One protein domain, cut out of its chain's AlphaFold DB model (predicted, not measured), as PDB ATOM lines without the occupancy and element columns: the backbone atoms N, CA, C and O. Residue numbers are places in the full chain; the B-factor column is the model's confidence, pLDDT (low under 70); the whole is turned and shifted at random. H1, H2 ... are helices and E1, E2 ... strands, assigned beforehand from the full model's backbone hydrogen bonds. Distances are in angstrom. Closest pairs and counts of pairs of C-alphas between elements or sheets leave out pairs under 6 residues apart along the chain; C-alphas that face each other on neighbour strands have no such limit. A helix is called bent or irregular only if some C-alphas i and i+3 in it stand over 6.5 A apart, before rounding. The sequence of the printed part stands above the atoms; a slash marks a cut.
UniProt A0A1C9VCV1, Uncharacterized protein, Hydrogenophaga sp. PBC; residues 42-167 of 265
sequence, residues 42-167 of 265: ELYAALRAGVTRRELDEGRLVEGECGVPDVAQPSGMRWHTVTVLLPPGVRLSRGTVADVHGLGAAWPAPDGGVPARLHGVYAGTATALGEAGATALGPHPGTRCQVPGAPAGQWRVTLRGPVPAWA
ATOM      1  N   GLU A  42    -129.005  27.203  70.234       86.75
ATOM      2  CA  GLU A  42    -127.701  27.373  70.885       86.75
ATOM      3  C   GLU A  42    -126.882  28.550  70.338       86.75
ATOM      4  O   GLU A  42    -126.098  29.130  71.087       86.75
ATOM      5  N   LEU A  43    -127.112  28.971  69.090       93.62
ATOM      6  CA  LEU A  43    -126.395  30.089  68.466       93.62
ATOM      7  C   LEU A  43    -127.108  31.438  68.623       93.62
ATOM      8  O   LEU A  43    -126.540  32.483  68.304       93.62
ATOM      9  N   TYR A  44    -128.340  31.456  69.133       93.00
ATOM     10  CA  TYR A  44    -129.130  32.685  69.229       93.00
ATOM     11  C   TYR A  44    -128.503  33.731  70.143       93.00
ATOM     12  O   TYR A  44    -128.604  34.923  69.863       93.00
ATOM     13  N   ALA A  45    -127.820  33.303  71.206       92.50
ATOM     14  CA  ALA A  45    -127.137  34.222  72.105       92.50
ATOM     15  C   ALA A  45    -125.997  34.961  71.375       92.50
ATOM     16  O   ALA A  45    -125.851  36.168  71.544       92.50
ATOM     17  N   ALA A  46    -125.257  34.268  70.499       94.94
ATOM     18  CA  ALA A  46    -124.208  34.871  69.674       94.94
ATOM     19  C   ALA A  46    -124.787  35.851  68.647       94.94
ATOM     20  O   ALA A  46    -124.323  36.982  68.533       94.94
ATOM     21  N   LEU A  47    -125.845  35.445  67.939       95.62
ATOM     22  CA  LEU A  47    -126.519  36.301  66.957       95.62
ATOM     23  C   LEU A  47    -127.076  37.580  67.603       95.62
ATOM     24  O   LEU A  47    -126.918  38.671  67.061       95.62
ATOM     25  N   ARG A  48    -127.677  37.468  68.795       93.62
ATOM     26  CA  ARG A  48    -128.157  38.617  69.582       93.62
ATOM     27  C   ARG A  48    -127.040  39.525  70.077       93.62
ATOM     28  O   ARG A  48    -127.247  40.730  70.160       93.62
ATOM     29  N   ALA A  49    -125.874  38.959  70.372       92.94
ATOM     30  CA  ALA A  49    -124.676  39.715  70.714       92.94
ATOM     31  C   ALA A  49    -124.025  40.401  69.495       92.94
ATOM     32  O   ALA A  49    -123.015  41.082  69.649       92.94
ATOM     33  N   GLY A  50    -124.602  40.249  68.297       95.06
ATOM     34  CA  GLY A  50    -124.135  40.899  67.076       95.06
ATOM     35  C   GLY A  50    -123.095  40.099  66.296       95.06
ATOM     36  O   GLY A  50    -122.528  40.645  65.353       95.06
ATOM     37  N   VAL A  51    -122.858  38.826  66.642       96.19
ATOM     38  CA  VAL A  51    -121.953  37.968  65.868       96.19
ATOM     39  C   VAL A  51    -122.493  37.793  64.450       96.19
ATOM     40  O   VAL A  51    -123.641  37.413  64.220       96.19
ATOM     41  N   THR A  52    -121.626  38.061  63.489       96.00
ATOM     42  CA  THR A  52    -121.892  38.098  62.060       96.00
ATOM     43  C   THR A  52    -121.368  36.853  61.358       96.00
ATOM     44  O   THR A  52    -120.486  36.136  61.841       96.00
ATOM     45  N   ARG A  53    -121.853  36.643  60.129       95.19
ATOM     46  CA  ARG A  53    -121.340  35.591  59.251       95.19
ATOM     47  C   ARG A  53    -119.840  35.735  58.972       95.19
ATOM     48  O   ARG A  53    -119.140  34.738  58.861       95.19
ATOM     49  N   ARG A  54    -119.329  36.967  58.934       96.00
ATOM     50  CA  ARG A  54    -117.904  37.230  58.733       96.00
ATOM     51  C   ARG A  54    -117.051  36.643  59.861       96.00
ATOM     52  O   ARG A  54    -116.037  36.019  59.585       96.00
ATOM     53  N   GLU A  55    -117.448  36.824  61.119       96.00
ATOM     54  CA  GLU A  55    -116.698  36.277  62.262       96.00
ATOM     55  C   GLU A  55    -116.709  34.747  62.276       96.00
ATOM     56  O   GLU A  55    -115.716  34.119  62.649       96.00
ATOM     57  N   LEU A  56    -117.810  34.144  61.825       94.88
ATOM     58  CA  LEU A  56    -117.895  32.706  61.604       94.88
ATOM     59  C   LEU A  56    -116.929  32.240  60.507       94.88
ATOM     60  O   LEU A  56    -116.164  31.306  60.736       94.88
ATOM     61  N   ASP A  57    -116.939  32.897  59.343       95.12
ATOM     62  CA  ASP A  57    -116.082  32.550  58.202       95.12
ATOM     63  C   ASP A  57    -114.586  32.754  58.530       95.12
ATOM     64  O   ASP A  57    -113.726  32.014  58.050       95.12
ATOM     65  N   GLU A  58    -114.262  33.704  59.414       94.38
ATOM     66  CA  GLU A  58    -112.923  33.897  59.995       94.38
ATOM     67  C   GLU A  58    -112.537  32.797  61.016       94.38
ATOM     68  O   GLU A  58    -111.412  32.792  61.524       94.38
ATOM     69  N   GLY A  59    -113.442  31.859  61.324       92.44
ATOM     70  CA  GLY A  59    -113.230  30.752  62.260       92.44
ATOM     71  C   GLY A  59    -113.207  31.177  63.728       92.44
ATOM     72  O   GLY A  59    -112.601  30.494  64.555       92.44
ATOM     73  N   ARG A  60    -113.815  32.323  64.057       95.12
ATOM     74  CA  ARG A  60    -113.722  32.945  65.388       95.12
ATOM     75  C   ARG A  60    -114.874  32.587  66.315       95.12
ATOM     76  O   ARG A  60    -114.748  32.803  67.516       95.12
ATOM     77  N   LEU A  61    -115.979  32.062  65.791       96.25
ATOM     78  CA  LEU A  61    -117.082  31.568  66.609       96.25
ATOM     79  C   LEU A  61    -116.891  30.075  66.892       96.25
ATOM     80  O   LEU A  61    -116.918  29.249  65.978       96.25
ATOM     81  N   VAL A  62    -116.712  29.731  68.165       94.38
ATOM     82  CA  VAL A  62    -116.525  28.348  68.620       94.38
ATOM     83  C   VAL A  62    -117.609  27.951  69.613       94.38
ATOM     84  O   VAL A  62    -118.106  28.780  70.373       94.38
ATOM     85  N   GLU A  63    -117.972  26.675  69.628       92.94
ATOM     86  CA  GLU A  63    -118.805  26.102  70.678       92.94
ATOM     87  C   GLU A  63    -117.938  25.596  71.819       92.94
ATOM     88  O   GLU A  63    -116.822  25.106  71.621       92.94
ATOM     89  N   GLY A  64    -118.488  25.650  73.018       91.12
ATOM     90  CA  GLY A  64    -117.903  25.080  74.207       91.12
ATOM     91  C   GLY A  64    -118.964  24.651  75.206       91.12
ATOM     92  O   GLY A  64    -120.161  24.889  75.030       91.12
ATOM     93  N   GLU A  65    -118.517  23.986  76.259       91.44
ATOM     94  CA  GLU A  65    -119.384  23.509  77.326       91.44
ATOM     95  C   GLU A  65    -118.738  23.657  78.700       91.44
ATOM     96  O   GLU A  65    -117.511  23.655  78.849       91.44
ATOM     97  N   CYS A  66    -119.582  23.783  79.715       88.88
ATOM     98  CA  CYS A  66    -119.177  23.730  81.110       88.88
ATOM     99  C   CYS A  66    -120.337  23.229  81.978       88.88
ATOM    100  O   CYS A  66    -121.494  23.262  81.561       88.88
ATOM    101  N   GLY A  67    -120.037  22.752  83.185       88.75
ATOM    102  CA  GLY A  67    -121.043  22.264  84.128       88.75
ATOM    103  C   GLY A  67    -121.149  23.121  85.389       88.75
ATOM    104  O   GLY A  67    -120.136  23.518  85.970       88.75
ATOM    105  N   VAL A  68    -122.372  23.344  85.863       87.56
ATOM    106  CA  VAL A  68    -122.668  23.860  87.206       87.56
ATOM    107  C   VAL A  68    -123.166  22.697  88.070       87.56
ATOM    108  O   VAL A  68    -123.970  21.906  87.580       87.56
ATOM    109  N   PRO A  69    -122.716  22.543  89.329       85.69
ATOM    110  CA  PRO A  69    -123.264  21.525  90.223       85.69
ATOM    111  C   PRO A  69    -124.784  21.646  90.367       85.69
ATOM    112  O   PRO A  69    -125.298  22.730  90.632       85.69
ATOM    113  N   ASP A  70    -125.493  20.531  90.207       84.56
ATOM    114  CA  ASP A  70    -126.947  20.465  90.333       84.56
ATOM    115  C   ASP A  70    -127.365  19.105  90.896       84.56
ATOM    116  O   ASP A  70    -127.306  18.082  90.212       84.56
ATOM    117  N   VAL A  71    -127.799  19.104  92.157       85.31
ATOM    118  CA  VAL A  71    -128.224  17.894  92.879       85.31
ATOM    119  C   VAL A  71    -129.526  17.301  92.342       85.31
ATOM    120  O   VAL A  71    -129.824  16.147  92.635       85.31
ATOM    121  N   ALA A  72    -130.299  18.061  91.560       85.69
ATOM    122  CA  ALA A  72    -131.515  17.564  90.927       85.69
ATOM    123  C   ALA A  72    -131.225  16.745  89.655       85.69
ATOM    124  O   ALA A  72    -132.115  16.055  89.159       85.69
ATOM    125  N   GLN A  73    -130.002  16.812  89.114       80.38
ATOM    126  CA  GLN A  73    -129.611  16.070  87.916       80.38
ATOM    127  C   GLN A  73    -128.978  14.720  88.282       80.38
ATOM    128  O   GLN A  73    -128.126  14.678  89.170       80.38
ATOM    129  N   PRO A  74    -129.281  13.625  87.555       78.81
ATOM    130  CA  PRO A  74    -128.641  12.323  87.780       78.81
ATOM    131  C   PRO A  74    -127.107  12.349  87.678       78.81
ATOM    132  O   PRO A  74    -126.423  11.571  88.330       78.81
ATOM    133  N   SER A  75    -126.557  13.257  86.869       77.88
ATOM    134  CA  SER A  75    -125.112  13.477  86.715       77.88
ATOM    135  C   SER A  75    -124.489  14.312  87.842       77.88
ATOM    136  O   SER A  75    -123.276  14.514  87.841       77.88
ATOM    137  N   GLY A  76    -125.298  14.878  88.745       84.00
ATOM    138  CA  GLY A  76    -124.873  15.888  89.718       84.00
ATOM    139  C   GLY A  76    -124.465  17.229  89.096       84.00
ATOM    140  O   GLY A  76    -123.956  18.102  89.801       84.00
ATOM    141  N   MET A  77    -124.644  17.396  87.780       84.56
ATOM    142  CA  MET A  77    -124.173  18.545  87.010       84.56
ATOM    143  C   MET A  77    -125.225  18.981  85.990       84.56
ATOM    144  O   MET A  77    -125.670  18.187  85.158       84.56
ATOM    145  N   ARG A  78    -125.546  20.274  85.989       86.75
ATOM    146  CA  ARG A  78    -126.272  20.956  84.919       86.75
ATOM    147  C   ARG A  78    -125.272  21.479  83.896       86.75
ATOM    148  O   ARG A  78    -124.450  22.339  84.203       86.75
ATOM    149  N   TRP A  79    -125.326  20.937  82.686       86.50
ATOM    150  CA  TRP A  79    -124.442  21.334  81.591       86.50
ATOM    151  C   TRP A  79    -124.987  22.555  80.851       86.50
ATOM    152  O   TRP A  79    -126.182  22.641  80.574       86.50
ATOM    153  N   HIS A  80    -124.087  23.473  80.511       87.56
ATOM    154  CA  HIS A  80    -124.359  24.668  79.725       87.56
ATOM    155  C   HIS A  80    -123.548  24.623  78.434       87.56
ATOM    156  O   HIS A  80    -122.346  24.349  78.453       87.56
ATOM    157  N   THR A  81    -124.202  24.938  77.323       89.25
ATOM    158  CA  THR A  81    -123.541  25.199  76.045       89.25
ATOM    159  C   THR A  81    -123.208  26.682  75.969       89.25
ATOM    160  O   THR A  81    -124.072  27.531  76.198       89.25
ATOM    161  N   VAL A  82    -121.961  27.001  75.639       91.62
ATOM    162  CA  VAL A  82    -121.475  28.375  75.527       91.62
ATOM    163  C   VAL A  82    -120.875  28.567  74.145       91.62
ATOM    164  O   VAL A  82    -119.923  27.886  73.779       91.62
ATOM    165  N   THR A  83    -121.409  29.505  73.375       94.50
ATOM    166  CA  THR A  83    -120.718  30.002  72.181       94.50
ATOM    167  C   THR A  83    -119.702  31.055  72.597       94.50
ATOM    168  O   THR A  83    -119.992  31.912  73.431       94.50
ATOM    169  N   VAL A  84    -118.503  30.997  72.031       94.56
ATOM    170  CA  VAL A  84    -117.400  31.889  72.387       94.56
ATOM    171  C   VAL A  84    -116.918  32.606  71.140       94.56
ATOM    172  O   VAL A  84    -116.587  31.965  70.142       94.56
ATOM    173  N   LEU A  85    -116.862  33.936  71.203       96.00
ATOM    174  CA  LEU A  85    -116.203  34.737  70.178       96.00
ATOM    175  C   LEU A  85    -114.720  34.910  70.524       96.00
ATOM    176  O   LEU A  85    -114.364  35.486  71.557       96.00
ATOM    177  N   LEU A  86    -113.852  34.426  69.638       94.19
ATOM    178  CA  LEU A  86    -112.409  34.626  69.706       94.19
ATOM    179  C   LEU A  86    -112.025  35.989  69.100       94.19
ATOM    180  O   LEU A  86    -112.632  36.436  68.115       94.19
ATOM    181  N   PRO A  87    -111.004  36.676  69.639       92.00
ATOM    182  CA  PRO A  87    -110.466  37.871  69.004       92.00
ATOM    183  C   PRO A  87    -109.774  37.514  67.673       92.00
ATOM    184  O   PRO A  87    -109.395  36.358  67.457       92.00
ATOM    185  N   PRO A  88    -109.596  38.488  66.763       91.06
ATOM    186  CA  PRO A  88    -108.909  38.256  65.497       91.06
ATOM    187  C   PRO A  88    -107.521  37.631  65.698       91.06
ATOM    188  O   PRO A  88    -106.769  38.034  66.583       91.06
ATOM    189  N   GLY A  89    -107.180  36.645  64.867       87.12
ATOM    190  CA  GLY A  89    -105.875  35.974  64.895       87.12
ATOM    191  C   GLY A  89    -105.706  34.900  65.976       87.12
ATOM    192  O   GLY A  89    -104.763  34.116  65.884       87.12
ATOM    193  N   VAL A  90    -106.615  34.792  66.952       88.88
ATOM    194  CA  VAL A  90    -106.574  33.711  67.948       88.88
ATOM    195  C   VAL A  90    -107.214  32.448  67.384       88.88
ATOM    196  O   VAL A  90    -108.337  32.465  66.886       88.88
ATOM    197  N   ARG A  91    -106.491  31.330  67.497       87.12
ATOM    198  CA  ARG A  91    -106.977  29.989  67.162       87.12
ATOM    199  C   ARG A  91    -106.722  29.067  68.339       87.12
ATOM    200  O   ARG A  91    -105.585  28.944  68.786       87.12
ATOM    201  N   LEU A  92    -107.777  28.429  68.825       84.94
ATOM    202  CA  LEU A  92    -107.712  27.478  69.928       84.94
ATOM    203  C   LEU A  92    -108.200  26.114  69.445       84.94
ATOM    204  O   LEU A  92    -109.157  26.021  68.676       84.94
ATOM    205  N   SER A  93    -107.532  25.058  69.896       85.12
ATOM    206  CA  SER A  93    -107.877  23.685  69.533       85.12
ATOM    207  C   SER A  93    -109.082  23.187  70.328       85.12
ATOM    208  O   SER A  93    -109.328  23.622  71.457       85.12
ATOM    209  N   ARG A  94    -109.801  22.209  69.775       87.12
ATOM    210  CA  ARG A  94    -110.788  21.426  70.531       87.12
ATOM    211  C   ARG A  94    -110.149  20.846  71.801       87.12
ATOM    212  O   ARG A  94    -108.991  20.445  71.780       87.12
ATOM    213  N   GLY A  95    -110.905  20.806  72.895       83.19
ATOM    214  CA  GLY A  95    -110.446  20.351  74.209       83.19
ATOM    215  C   GLY A  95    -109.722  21.426  75.025       83.19
ATOM    216  O   GLY A  95    -109.525  21.241  76.222       83.19
ATOM    217  N   THR A  96    -109.378  22.570  74.421       87.56
ATOM    218  CA  THR A  96    -108.816  23.708  75.158       87.56
ATOM    219  C   THR A  96    -109.825  24.220  76.173       87.56
ATOM    220  O   THR A  96    -111.007  24.371  75.868       87.56
ATOM    221  N   VAL A  97    -109.350  24.521  77.373       89.38
ATOM    222  CA  VAL A  97    -110.124  25.199  78.403       89.38
ATOM    223  C   VAL A  97    -109.820  26.680  78.311       89.38
ATOM    224  O   VAL A  97    -108.682  27.087  78.524       89.38
ATOM    225  N   ALA A  98    -110.821  27.476  77.965       88.31
ATOM    226  CA  ALA A  98    -110.701  28.919  77.842       88.31
ATOM    227  C   ALA A  98    -111.532  29.598  78.923       88.31
ATOM    228  O   ALA A  98    -112.649  29.160  79.221       88.31
ATOM    229  N   ASP A  99    -111.011  30.687  79.479       90.69
ATOM    230  CA  ASP A  99    -111.848  31.550  80.288       90.69
ATOM    231  C   ASP A  99    -112.600  32.546  79.385       90.69
ATOM    232  O   ASP A  99    -112.068  33.082  78.407       90.69
ATOM    233  N   VAL A 100    -113.864  32.785  79.715       90.88
ATOM    234  CA  VAL A 100    -114.807  33.621  78.973       90.88
ATOM    235  C   VAL A 100    -115.487  34.600  79.921       90.88
ATOM    236  O   VAL A 100    -115.657  34.319  81.106       90.88
ATOM    237  N   HIS A 101    -115.886  35.756  79.410       89.19
ATOM    238  CA  HIS A 101    -116.593  36.788  80.168       89.19
ATOM    239  C   HIS A 101    -117.762  37.348  79.353       89.19
ATOM    240  O   HIS A 101    -117.967  36.967  78.198       89.19
ATOM    241  N   GLY A 102    -118.534  38.253  79.963       82.00
ATOM    242  CA  GLY A 102    -119.637  38.931  79.281       82.00
ATOM    243  C   GLY A 102    -120.743  37.970  78.852       82.00
ATOM    244  O   GLY A 102    -121.278  38.110  77.756       82.00
ATOM    245  N   LEU A 103    -121.042  36.966  79.683       86.44
ATOM    246  CA  LEU A 103    -122.027  35.953  79.330       86.44
ATOM    247  C   LEU A 103    -123.424  36.550  79.193       86.44
ATOM    248  O   LEU A 103    -124.004  37.036  80.161       86.44
ATOM    249  N   GLY A 104    -123.959  36.457  77.984       84.94
ATOM    250  CA  GLY A 104    -125.336  36.776  77.648       84.94
ATOM    251  C   GLY A 104    -126.098  35.527  77.228       84.94
ATOM    252  O   GLY A 104    -125.521  34.540  76.773       84.94
ATOM    253  N   ALA A 105    -127.415  35.574  77.357       86.00
ATOM    254  CA  ALA A 105    -128.309  34.574  76.794       86.00
ATOM    255  C   ALA A 105    -129.167  35.214  75.706       86.00
ATOM    256  O   ALA A 105    -129.389  36.422  75.712       86.00
ATOM    257  N   ALA A 106    -129.686  34.394  74.793       82.75
ATOM    258  CA  ALA A 106    -130.660  34.864  73.809       82.75
ATOM    259  C   ALA A 106    -131.942  35.377  74.483       82.75
ATOM    260  O   ALA A 106    -132.532  36.357  74.035       82.75
ATOM    261  N   TRP A 107    -132.334  34.702  75.567       80.69
ATOM    262  CA  TRP A 107    -133.506  34.990  76.381       80.69
ATOM    263  C   TRP A 107    -133.244  34.615  77.843       80.69
ATOM    264  O   TRP A 107    -132.430  33.720  78.107       80.69
ATOM    265  N   PRO A 108    -133.925  35.271  78.797       76.69
ATOM    266  CA  PRO A 108    -133.835  34.914  80.206       76.69
ATOM    267  C   PRO A 108    -134.404  33.512  80.461       76.69
ATOM    268  O   PRO A 108    -135.319  33.062  79.765       76.69
ATOM    269  N   ALA A 109    -133.875  32.827  81.477       75.56
ATOM    270  CA  ALA A 109    -134.447  31.565  81.929       75.56
ATOM    271  C   ALA A 109    -135.810  31.831  82.600       75.56
ATOM    272  O   ALA A 109    -135.906  32.777  83.389       75.56
ATOM    273  N   PRO A 110    -136.848  31.015  82.339       68.88
ATOM    274  CA  PRO A 110    -138.178  31.214  82.923       68.88
ATOM    275  C   PRO A 110    -138.199  31.235  84.459       68.88
ATOM    276  O   PRO A 110    -139.035  31.902  85.057       68.88
ATOM    277  N   ASP A 111    -137.273  30.520  85.098       74.94
ATOM    278  CA  ASP A 111    -137.131  30.397  86.552       74.94
ATOM    279  C   ASP A 111    -136.136  31.406  87.158       74.94
ATOM    280  O   ASP A 111    -135.815  31.328  88.343       74.94
ATOM    281  N   GLY A 112    -135.615  32.342  86.356       72.56
ATOM    282  CA  GLY A 112    -134.569  33.279  86.778       72.56
ATOM    283  C   GLY A 112    -133.192  32.635  86.987       72.56
ATOM    284  O   GLY A 112    -132.268  33.311  87.441       72.56
ATOM    285  N   GLY A 113    -133.035  31.347  86.661       77.81
ATOM    286  CA  GLY A 113    -131.758  30.646  86.705       77.81
ATOM    287  C   GLY A 113    -130.808  31.044  85.572       77.81
ATOM    288  O   GLY A 113    -131.109  31.880  84.718       77.81
ATOM    289  N   VAL A 114    -129.630  30.412  85.533       76.00
ATOM    290  CA  VAL A 114    -128.710  30.576  84.399       76.00
ATOM    291  C   VAL A 114    -129.275  29.830  83.181       76.00
ATOM    292  O   VAL A 114    -129.496  28.617  83.268       76.00
ATOM    293  N   PRO A 115    -129.446  30.497  82.026       80.00
ATOM    294  CA  PRO A 115    -129.872  29.841  80.796       80.00
ATOM    295  C   PRO A 115    -128.917  28.718  80.368       80.00
ATOM    296  O   PRO A 115    -127.696  28.822  80.490       80.00
ATOM    297  N   ALA A 116    -129.468  27.635  79.817       78.81
ATOM    298  CA  ALA A 116    -128.680  26.488  79.349       78.81
ATOM    299  C   ALA A 116    -127.761  26.818  78.156       78.81
ATOM    300  O   ALA A 116    -126.808  26.092  77.890       78.81
ATOM    301  N   ARG A 117    -128.063  27.895  77.422       83.25
ATOM    302  CA  ARG A 117    -127.346  28.336  76.221       83.25
ATOM    303  C   ARG A 117    -126.908  29.773  76.399       83.25
ATOM    304  O   ARG A 117    -127.744  30.648  76.626       83.25
ATOM    305  N   LEU A 118    -125.610  29.992  76.287       85.69
ATOM    306  CA  LEU A 118    -124.979  31.269  76.566       85.69
ATOM    307  C   LEU A 118    -124.056  31.667  75.417       85.69
ATOM    308  O   LEU A 118    -123.620  30.842  74.610       85.69
ATOM    309  N   HIS A 119    -123.737  32.947  75.371       89.00
ATOM    310  CA  HIS A 119    -122.703  33.513  74.531       89.00
ATOM    311  C   HIS A 119    -121.751  34.331  75.384       89.00
ATOM    312  O   HIS A 119    -122.211  35.119  76.201       89.00
ATOM    313  N   GLY A 120    -120.448  34.163  75.184       88.19
ATOM    314  CA  GLY A 120    -119.421  34.950  75.854       88.19
ATOM    315  C   GLY A 120    -118.264  35.309  74.934       88.19
ATOM    316  O   GLY A 120    -118.138  34.819  73.809       88.19
ATOM    317  N   VAL A 121    -117.379  36.153  75.449       87.44
ATOM    318  CA  VAL A 121    -116.168  36.601  74.758       87.44
ATOM    319  C   VAL A 121    -114.943  36.014  75.450       87.44
ATOM    320  O   VAL A 121    -114.890  35.930  76.679       87.44
ATOM    321  N   TYR A 122    -113.950  35.600  74.664       85.81
ATOM    322  CA  TYR A 122    -112.681  35.088  75.182       85.81
ATOM    323  C   TYR A 122    -111.982  36.104  76.102       85.81
ATOM    324  O   TYR A 122    -111.815  37.267  75.738       85.81
ATOM    325  N   ALA A 123    -111.555  35.667  77.290       83.44
ATOM    326  CA  ALA A 123    -110.977  36.527  78.328       83.44
ATOM    327  C   ALA A 123    -109.437  36.626  78.299       83.44
ATOM    328  O   ALA A 123    -108.854  37.268  79.167       83.44
ATOM    329  N   GLY A 124    -108.760  36.011  77.321       77.62
ATOM    330  CA  GLY A 124    -107.299  36.106  77.170       77.62
ATOM    331  C   GLY A 124    -106.500  34.940  77.762       77.62
ATOM    332  O   GLY A 124    -105.324  34.800  77.432       77.62
ATOM    333  N   THR A 125    -107.122  34.073  78.565       77.94
ATOM    334  CA  THR A 125    -106.488  32.901  79.187       77.94
ATOM    335  C   THR A 125    -107.036  31.587  78.627       77.94
ATOM    336  O   THR A 125    -108.249  31.374  78.551       77.94
ATOM    337  N   ALA A 126    -106.127  30.684  78.252       75.50
ATOM    338  CA  ALA A 126    -106.448  29.347  77.770       75.50
ATOM    339  C   ALA A 126    -105.399  28.325  78.222       75.50
ATOM    340  O   ALA A 126    -104.198  28.601  78.207       75.50
ATOM    341  N   THR A 127    -105.853  27.127  78.572       74.19
ATOM    342  CA  THR A 127    -105.008  25.993  78.951       74.19
ATOM    343  C   THR A 127    -105.394  24.781  78.119       74.19
ATOM    344  O   THR A 127    -106.564  24.402  78.051       74.19
ATOM    345  N   ALA A 128    -104.413  24.146  77.480       67.56
ATOM    346  CA  ALA A 128    -104.640  22.867  76.824       67.56
ATOM    347  C   ALA A 128    -104.894  21.799  77.898       67.56
ATOM    348  O   ALA A 128    -104.045  21.575  78.763       67.56
ATOM    349  N   LEU A 129    -106.047  21.132  77.851       58.72
ATOM    350  CA  LEU A 129    -106.159  19.816  78.470       58.72
ATOM    351  C   LEU A 129    -105.405  18.848  77.555       58.72
ATOM    352  O   LEU A 129    -105.649  18.837  76.348       58.72
ATOM    353  N   GLY A 130    -104.471  18.066  78.099       45.50
ATOM    354  CA  GLY A 130    -103.884  16.954  77.349       45.50
ATOM    355  C   GLY A 130    -104.995  16.055  76.793       45.50
ATOM    356  O   GLY A 130    -106.043  15.928  77.420       45.50
ATOM    357  N   GLU A 131    -104.779  15.444  75.624       39.50
ATOM    358  CA  GLU A 131    -105.780  14.719  74.807       39.50
ATOM    359  C   GLU A 131    -106.558  13.586  75.523       39.50
ATOM    360  O   GLU A 131    -107.495  13.009  74.969       39.50
ATOM    361  N   ALA A 132    -106.226  13.273  76.774       40.38
ATOM    362  CA  ALA A 132    -106.900  12.282  77.597       40.38
ATOM    363  C   ALA A 132    -108.212  12.831  78.197       40.38
ATOM    364  O   ALA A 132    -108.265  13.239  79.355       40.38
ATOM    365  N   GLY A 133    -109.300  12.812  77.422       38.78
ATOM    366  CA  GLY A 133    -110.639  13.019  77.994       38.78
ATOM    367  C   GLY A 133    -111.806  13.152  77.017       38.78
ATOM    368  O   GLY A 133    -112.956  13.102  77.443       38.78
ATOM    369  N   ALA A 134    -111.551  13.297  75.718       38.19
ATOM    370  CA  ALA A 134    -112.605  13.484  74.724       38.19
ATOM    371  C   ALA A 134    -113.058  12.151  74.096       38.19
ATOM    372  O   ALA A 134    -112.835  11.913  72.912       38.19
ATOM    373  N   THR A 135    -113.714  11.270  74.861       35.06
ATOM    374  CA  THR A 135    -114.484  10.153  74.281       35.06
ATOM    375  C   THR A 135    -115.966  10.514  74.194       35.06
ATOM    376  O   THR A 135    -116.574  11.029  75.128       35.06
ATOM    377  N   ALA A 136    -116.547  10.270  73.019       37.78
ATOM    378  CA  ALA A 136    -117.828  10.822  72.581       37.78
ATOM    379  C   ALA A 136    -119.091  10.222  73.239       37.78
ATOM    380  O   ALA A 136    -120.186  10.618  72.857       37.78
ATOM    381  N   LEU A 137    -118.990   9.280  74.187       36.94
ATOM    382  CA  LEU A 137    -120.155   8.511  74.670       36.94
ATOM    383  C   LEU A 137    -120.112   8.110  76.171       36.94
ATOM    384  O   LEU A 137    -120.795   7.173  76.569       36.94
ATOM    385  N   GLY A 138    -119.346   8.802  77.027       35.09
ATOM    386  CA  GLY A 138    -119.271   8.538  78.483       35.09
ATOM    387  C   GLY A 138    -119.248   9.826  79.323       35.09
ATOM    388  O   GLY A 138    -119.062  10.897  78.742       35.09
ATOM    389  N   PRO A 139    -119.467   9.759  80.657       39.97
ATOM    390  CA  PRO A 139    -119.783  10.921  81.492       39.97
ATOM    391  C   PRO A 139    -118.657  11.947  81.390       39.97
ATOM    392  O   PRO A 139    -117.528  11.687  81.799       39.97
ATOM    393  N   HIS A 140    -118.964  13.083  80.763       52.69
ATOM    394  CA  HIS A 140    -117.986  14.090  80.379       52.69
ATOM    395  C   HIS A 140    -117.155  14.520  81.599       52.69
ATOM    396  O   HIS A 140    -117.743  15.030  82.559       52.69
ATOM    397  N   PRO A 141    -115.811  14.390  81.585       51.56
ATOM    398  CA  PRO A 141    -114.948  15.076  82.544       51.56
ATOM    399  C   PRO A 141    -114.938  16.568  82.181       51.56
ATOM    400  O   PRO A 141    -113.936  17.124  81.745       51.56
ATOM    401  N   GLY A 142    -116.106  17.203  82.228       60.12
ATOM    402  CA  GLY A 142    -116.270  18.562  81.757       60.12
ATOM    403  C   GLY A 142    -115.924  19.563  82.846       60.12
ATOM    404  O   GLY A 142    -116.045  19.317  84.049       60.12
ATOM    405  N   THR A 143    -115.455  20.714  82.392       73.00
ATOM    406  CA  THR A 143    -114.956  21.767  83.265       73.00
ATOM    407  C   THR A 143    -116.100  22.413  84.038       73.00
ATOM    408  O   THR A 143    -117.169  22.677  83.484       73.00
ATOM    409  N   ARG A 144    -115.884  22.697  85.327       84.56
ATOM    410  CA  ARG A 144    -116.828  23.516  86.096       84.56
ATOM    411  C   ARG A 144    -116.873  24.921  85.507       84.56
ATOM    412  O   ARG A 144    -115.824  25.534  85.329       84.56
ATOM    413  N   CYS A 145    -118.081  25.426  85.271       86.06
ATOM    414  CA  CYS A 145    -118.297  26.762  84.723       86.06
ATOM    415  C   CYS A 145    -117.634  27.848  85.571       86.06
ATOM    416  O   CYS A 145    -117.049  28.778  85.034       86.06
ATOM    417  N   GLN A 146    -117.698  27.718  86.896       82.31
ATOM    418  CA  GLN A 146    -117.069  28.635  87.837       82.31
ATOM    419  C   GLN A 146    -116.035  27.880  88.667       82.31
ATOM    420  O   GLN A 146    -116.300  26.785  89.172       82.31
ATOM    421  N   VAL A 147    -114.857  28.481  88.818       70.88
ATOM    422  CA  VAL A 147    -113.785  27.954  89.663       70.88
ATOM    423  C   VAL A 147    -113.701  28.818  90.920       70.88
ATOM    424  O   VAL A 147    -113.700  30.044  90.799       70.88
ATOM    425  N   PRO A 148    -113.636  28.221  92.124       71.75
ATOM    426  CA  PRO A 148    -113.435  28.983  93.352       71.75
ATOM    427  C   PRO A 148    -112.213  29.905  93.239       71.75
ATOM    428  O   PRO A 148    -111.132  29.453  92.868       71.75
ATOM    429  N   GLY A 149    -112.393  31.192  93.543       71.94
ATOM    430  CA  GLY A 149    -111.333  32.204  93.462       71.94
ATOM    431  C   GLY A 149    -111.140  32.858  92.087       71.94
ATOM    432  O   GLY A 149    -110.294  33.740  91.970       71.94
ATOM    433  N   ALA A 150    -111.911  32.476  91.062       74.38
ATOM    434  CA  ALA A 150    -111.926  33.201  89.792       74.38
ATOM    435  C   ALA A 150    -112.598  34.588  89.939       74.38
ATOM    436  O   ALA A 150    -113.501  34.744  90.769       74.38
ATOM    437  N   PRO A 151    -112.198  35.588  89.130       78.50
ATOM    438  CA  PRO A 151    -112.883  36.874  89.040       78.50
ATOM    439  C   PRO A 151    -114.393  36.737  88.814       78.50
ATOM    440  O   PRO A 151    -114.860  35.869  88.070       78.50
ATOM    441  N   ALA A 152    -115.170  37.627  89.436       78.69
ATOM    442  CA  ALA A 152    -116.617  37.651  89.264       78.69
ATOM    443  C   ALA A 152    -116.988  37.853  87.783       78.69
ATOM    444  O   ALA A 152    -116.442  38.724  87.110       78.69
ATOM    445  N   GLY A 153    -117.921  37.043  87.277       79.12
ATOM    446  CA  GLY A 153    -118.370  37.105  85.880       79.12
ATOM    447  C   GLY A 153    -117.471  36.381  84.871       79.12
ATOM    448  O   GLY A 153    -117.814  36.350  83.690       79.12
ATOM    449  N   GLN A 154    -116.370  35.762  85.314       86.00
ATOM    450  CA  GLN A 154    -115.530  34.910  84.476       86.00
ATOM    451  C   GLN A 154    -115.968  33.449  84.585       86.00
ATOM    452  O   GLN A 154    -116.199  32.923  85.675       86.00
ATOM    453  N   TRP A 155    -116.106  32.803  83.435       89.38
ATOM    454  CA  TRP A 155    -116.497  31.408  83.314       89.38
ATOM    455  C   TRP A 155    -115.423  30.624  82.595       89.38
ATOM    456  O   TRP A 155    -114.700  31.168  81.772       89.38
ATOM    457  N   ARG A 156    -115.341  29.332  82.874       90.81
ATOM    458  CA  ARG A 156    -114.377  28.435  82.260       90.81
ATOM    459  C   ARG A 156    -115.092  27.414  81.393       90.81
ATOM    460  O   ARG A 156    -115.982  26.708  81.862       90.81
ATOM    461  N   VAL A 157    -114.692  27.348  80.130       90.00
ATOM    462  CA  VAL A 157    -115.397  26.609  79.083       90.00
ATOM    463  C   VAL A 157    -114.422  25.692  78.360       90.00
ATOM    464  O   VAL A 157    -113.364  26.129  77.910       90.00
ATOM    465  N   THR A 158    -114.786  24.419  78.216       91.31
ATOM    466  CA  THR A 158    -114.064  23.485  77.347       91.31
ATOM    467  C   THR A 158    -114.555  23.656  75.914       91.31
ATOM    468  O   THR A 158    -115.738  23.463  75.638       91.31
ATOM    469  N   LEU A 159    -113.661  24.007  74.991       90.50
ATOM    470  CA  LEU A 159    -113.993  24.243  73.588       90.50
ATOM    471  C   LEU A 159    -114.244  22.924  72.846       90.50
ATOM    472  O   LEU A 159    -113.423  22.006  72.880       90.50
ATOM    473  N   ARG A 160    -115.360  22.838  72.122       88.56
ATOM    474  CA  ARG A 160    -115.756  21.675  71.312       88.56
ATOM    475  C   ARG A 160    -115.318  21.790  69.856       88.56
ATOM    476  O   ARG A 160    -115.080  20.765  69.222       88.56
ATOM    477  N   GLY A 161    -115.155  23.009  69.352       89.44
ATOM    478  CA  GLY A 161    -114.710  23.274  67.986       89.44
ATOM    479  C   GLY A 161    -115.407  24.488  67.369       89.44
ATOM    480  O   GLY A 161    -116.220  25.126  68.037       89.44
ATOM    481  N   PRO A 162    -115.082  24.828  66.111       92.88
ATOM    482  CA  PRO A 162    -115.748  25.911  65.399       92.88
ATOM    483  C   PRO A 162    -117.224  25.587  65.158       92.88
ATOM    484  O   PRO A 162    -117.574  24.441  64.865       92.88
ATOM    485  N   VAL A 163    -118.077  26.609  65.237       94.44
ATOM    486  CA  VAL A 163    -119.476  26.499  64.809       94.44
ATOM    487  C   VAL A 163    -119.501  26.235  63.300       94.44
ATOM    488  O   VAL A 163    -118.819  26.938  62.548       94.44
ATOM    489  N   PRO A 164    -120.263  25.245  62.811       93.88
ATOM    490  CA  PRO A 164    -120.350  25.012  61.383       93.88
ATOM    491  C   PRO A 164    -121.228  26.064  60.690       93.88
ATOM    492  O   PRO A 164    -122.280  26.458  61.190       93.88
ATOM    493  N   ALA A 165    -120.821  26.450  59.478       94.50
ATOM    494  CA  ALA A 165    -121.519  27.404  58.612       94.50
ATOM    495  C   ALA A 165    -123.029  27.147  58.490       94.50
ATOM    496  O   ALA A 165    -123.841  28.055  58.655       94.50
ATOM    497  N   TRP A 166    -123.407  25.896  58.226       93.38
ATOM    498  CA  TRP A 166    -124.808  25.535  58.041       93.38
ATOM    499  C   TRP A 166    -125.628  25.754  59.321       93.38
ATOM    500  O   TRP A 166    -126.726  26.286  59.230       93.38
ATOM    501  N   ALA A 167    -125.100  25.453  60.512       94.50
ATOM    502  CA  ALA A 167    -125.843  25.663  61.755       94.50
ATOM    503  C   ALA A 167    -126.115  27.153  61.996       94.50
ATOM    504  O   ALA A 167    -127.216  27.530  62.397       94.50
TER     505      ALA A 167
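AT A GLANCE: This is residues 42 to 167 of the 265 residues of an uncharacterized protein of Hydrogenophaga sp. PBC (UniProt A0A1C9VCV1). Look for a small closed barrel of five strands, E1 to E5, with the short helix H1 lying across its outside over E2 and E4, and the still shorter helix H2 by the beginning of E1. Long loops join E3 to E4 and E4 to E5. The printed part has 126 residues, with two named helices and then five named strands along it; under half of the residues, 59, are in named elements, and the class is mixed, helices and strands. Round the barrel run E1, E2, E4, E3, E5 and back to E1, antiparallel but for the parallel pair E2 and E4. The whole is compact, with a radius of gyration of the C-alphas of 14.1 A and spans of 41 by 37 by 31 A.

IN THESE COORDINATES: Find C-alpha 42 at (-127.701, 27.373, 70.885), where H1 begins; it runs over residues 42 to 48, 11.3 A, and is only just irregular, C-alphas 42 and 45 being 7.0 A apart. H2 follows at residues 53 to 57. E1, residues 61 to 69, spans 26.4 A from C-alpha 61 at (-117.082, 31.568, 66.609). Then come E2, residues 77 to 85, 24.7 A; E3, residues 96 to 104, 21.2 A; and E4, residues 117 to 128, 23.4 A. E5, residues 155 to 162, spans 18.8 A and ends at C-alpha 162, (-115.748, 25.911, 65.399).

HOW THE PARTS SIT: Begin at the hairpin E1 and E2, where N 64 and O 82 are 2.8 A apart. On the other side of E2 lies E4, with N 83 to O 118 at 2.9 A. E3 and E4 form a hairpin too, with N 99 to O 125 at 3.0 A; E3 bends by 71 degrees at residue 101 and E4 by 98 degrees at residue 124. E5 has staggered pairing, with E3 over residues 155 to 158, N 100 to O 155 at 2.7 A, and with E1 over residues 158 to 162, N 160 to O 63 at 2.7 A. H1 is on the barrel, outside it, at a height over the sheet of 8.0 A; its closest C-alphas to E4 are Ala 45 and His 119, 5.1 A. It runs across the strands, at 79 degrees to E4 on the local plane. Between H2 and E1 the closest C-alphas are Glu 55 and Leu 61, 6.4 A. Each O i to N i+4 pair is within hydrogen-bond range in H2, and 2 of 3 in H1.

THE WHOLE: The C-alphas farthest apart are those of Ala 72 and Gly 89, 40.9 A. The printed part has no cut. The links E3 to E4 and E4 to E5 are long, with 12 and 26 residues. Look for low confidence, pLDDT under 70, at residue 110 and residues 128 to 142; the mean of the printed part is 81.8.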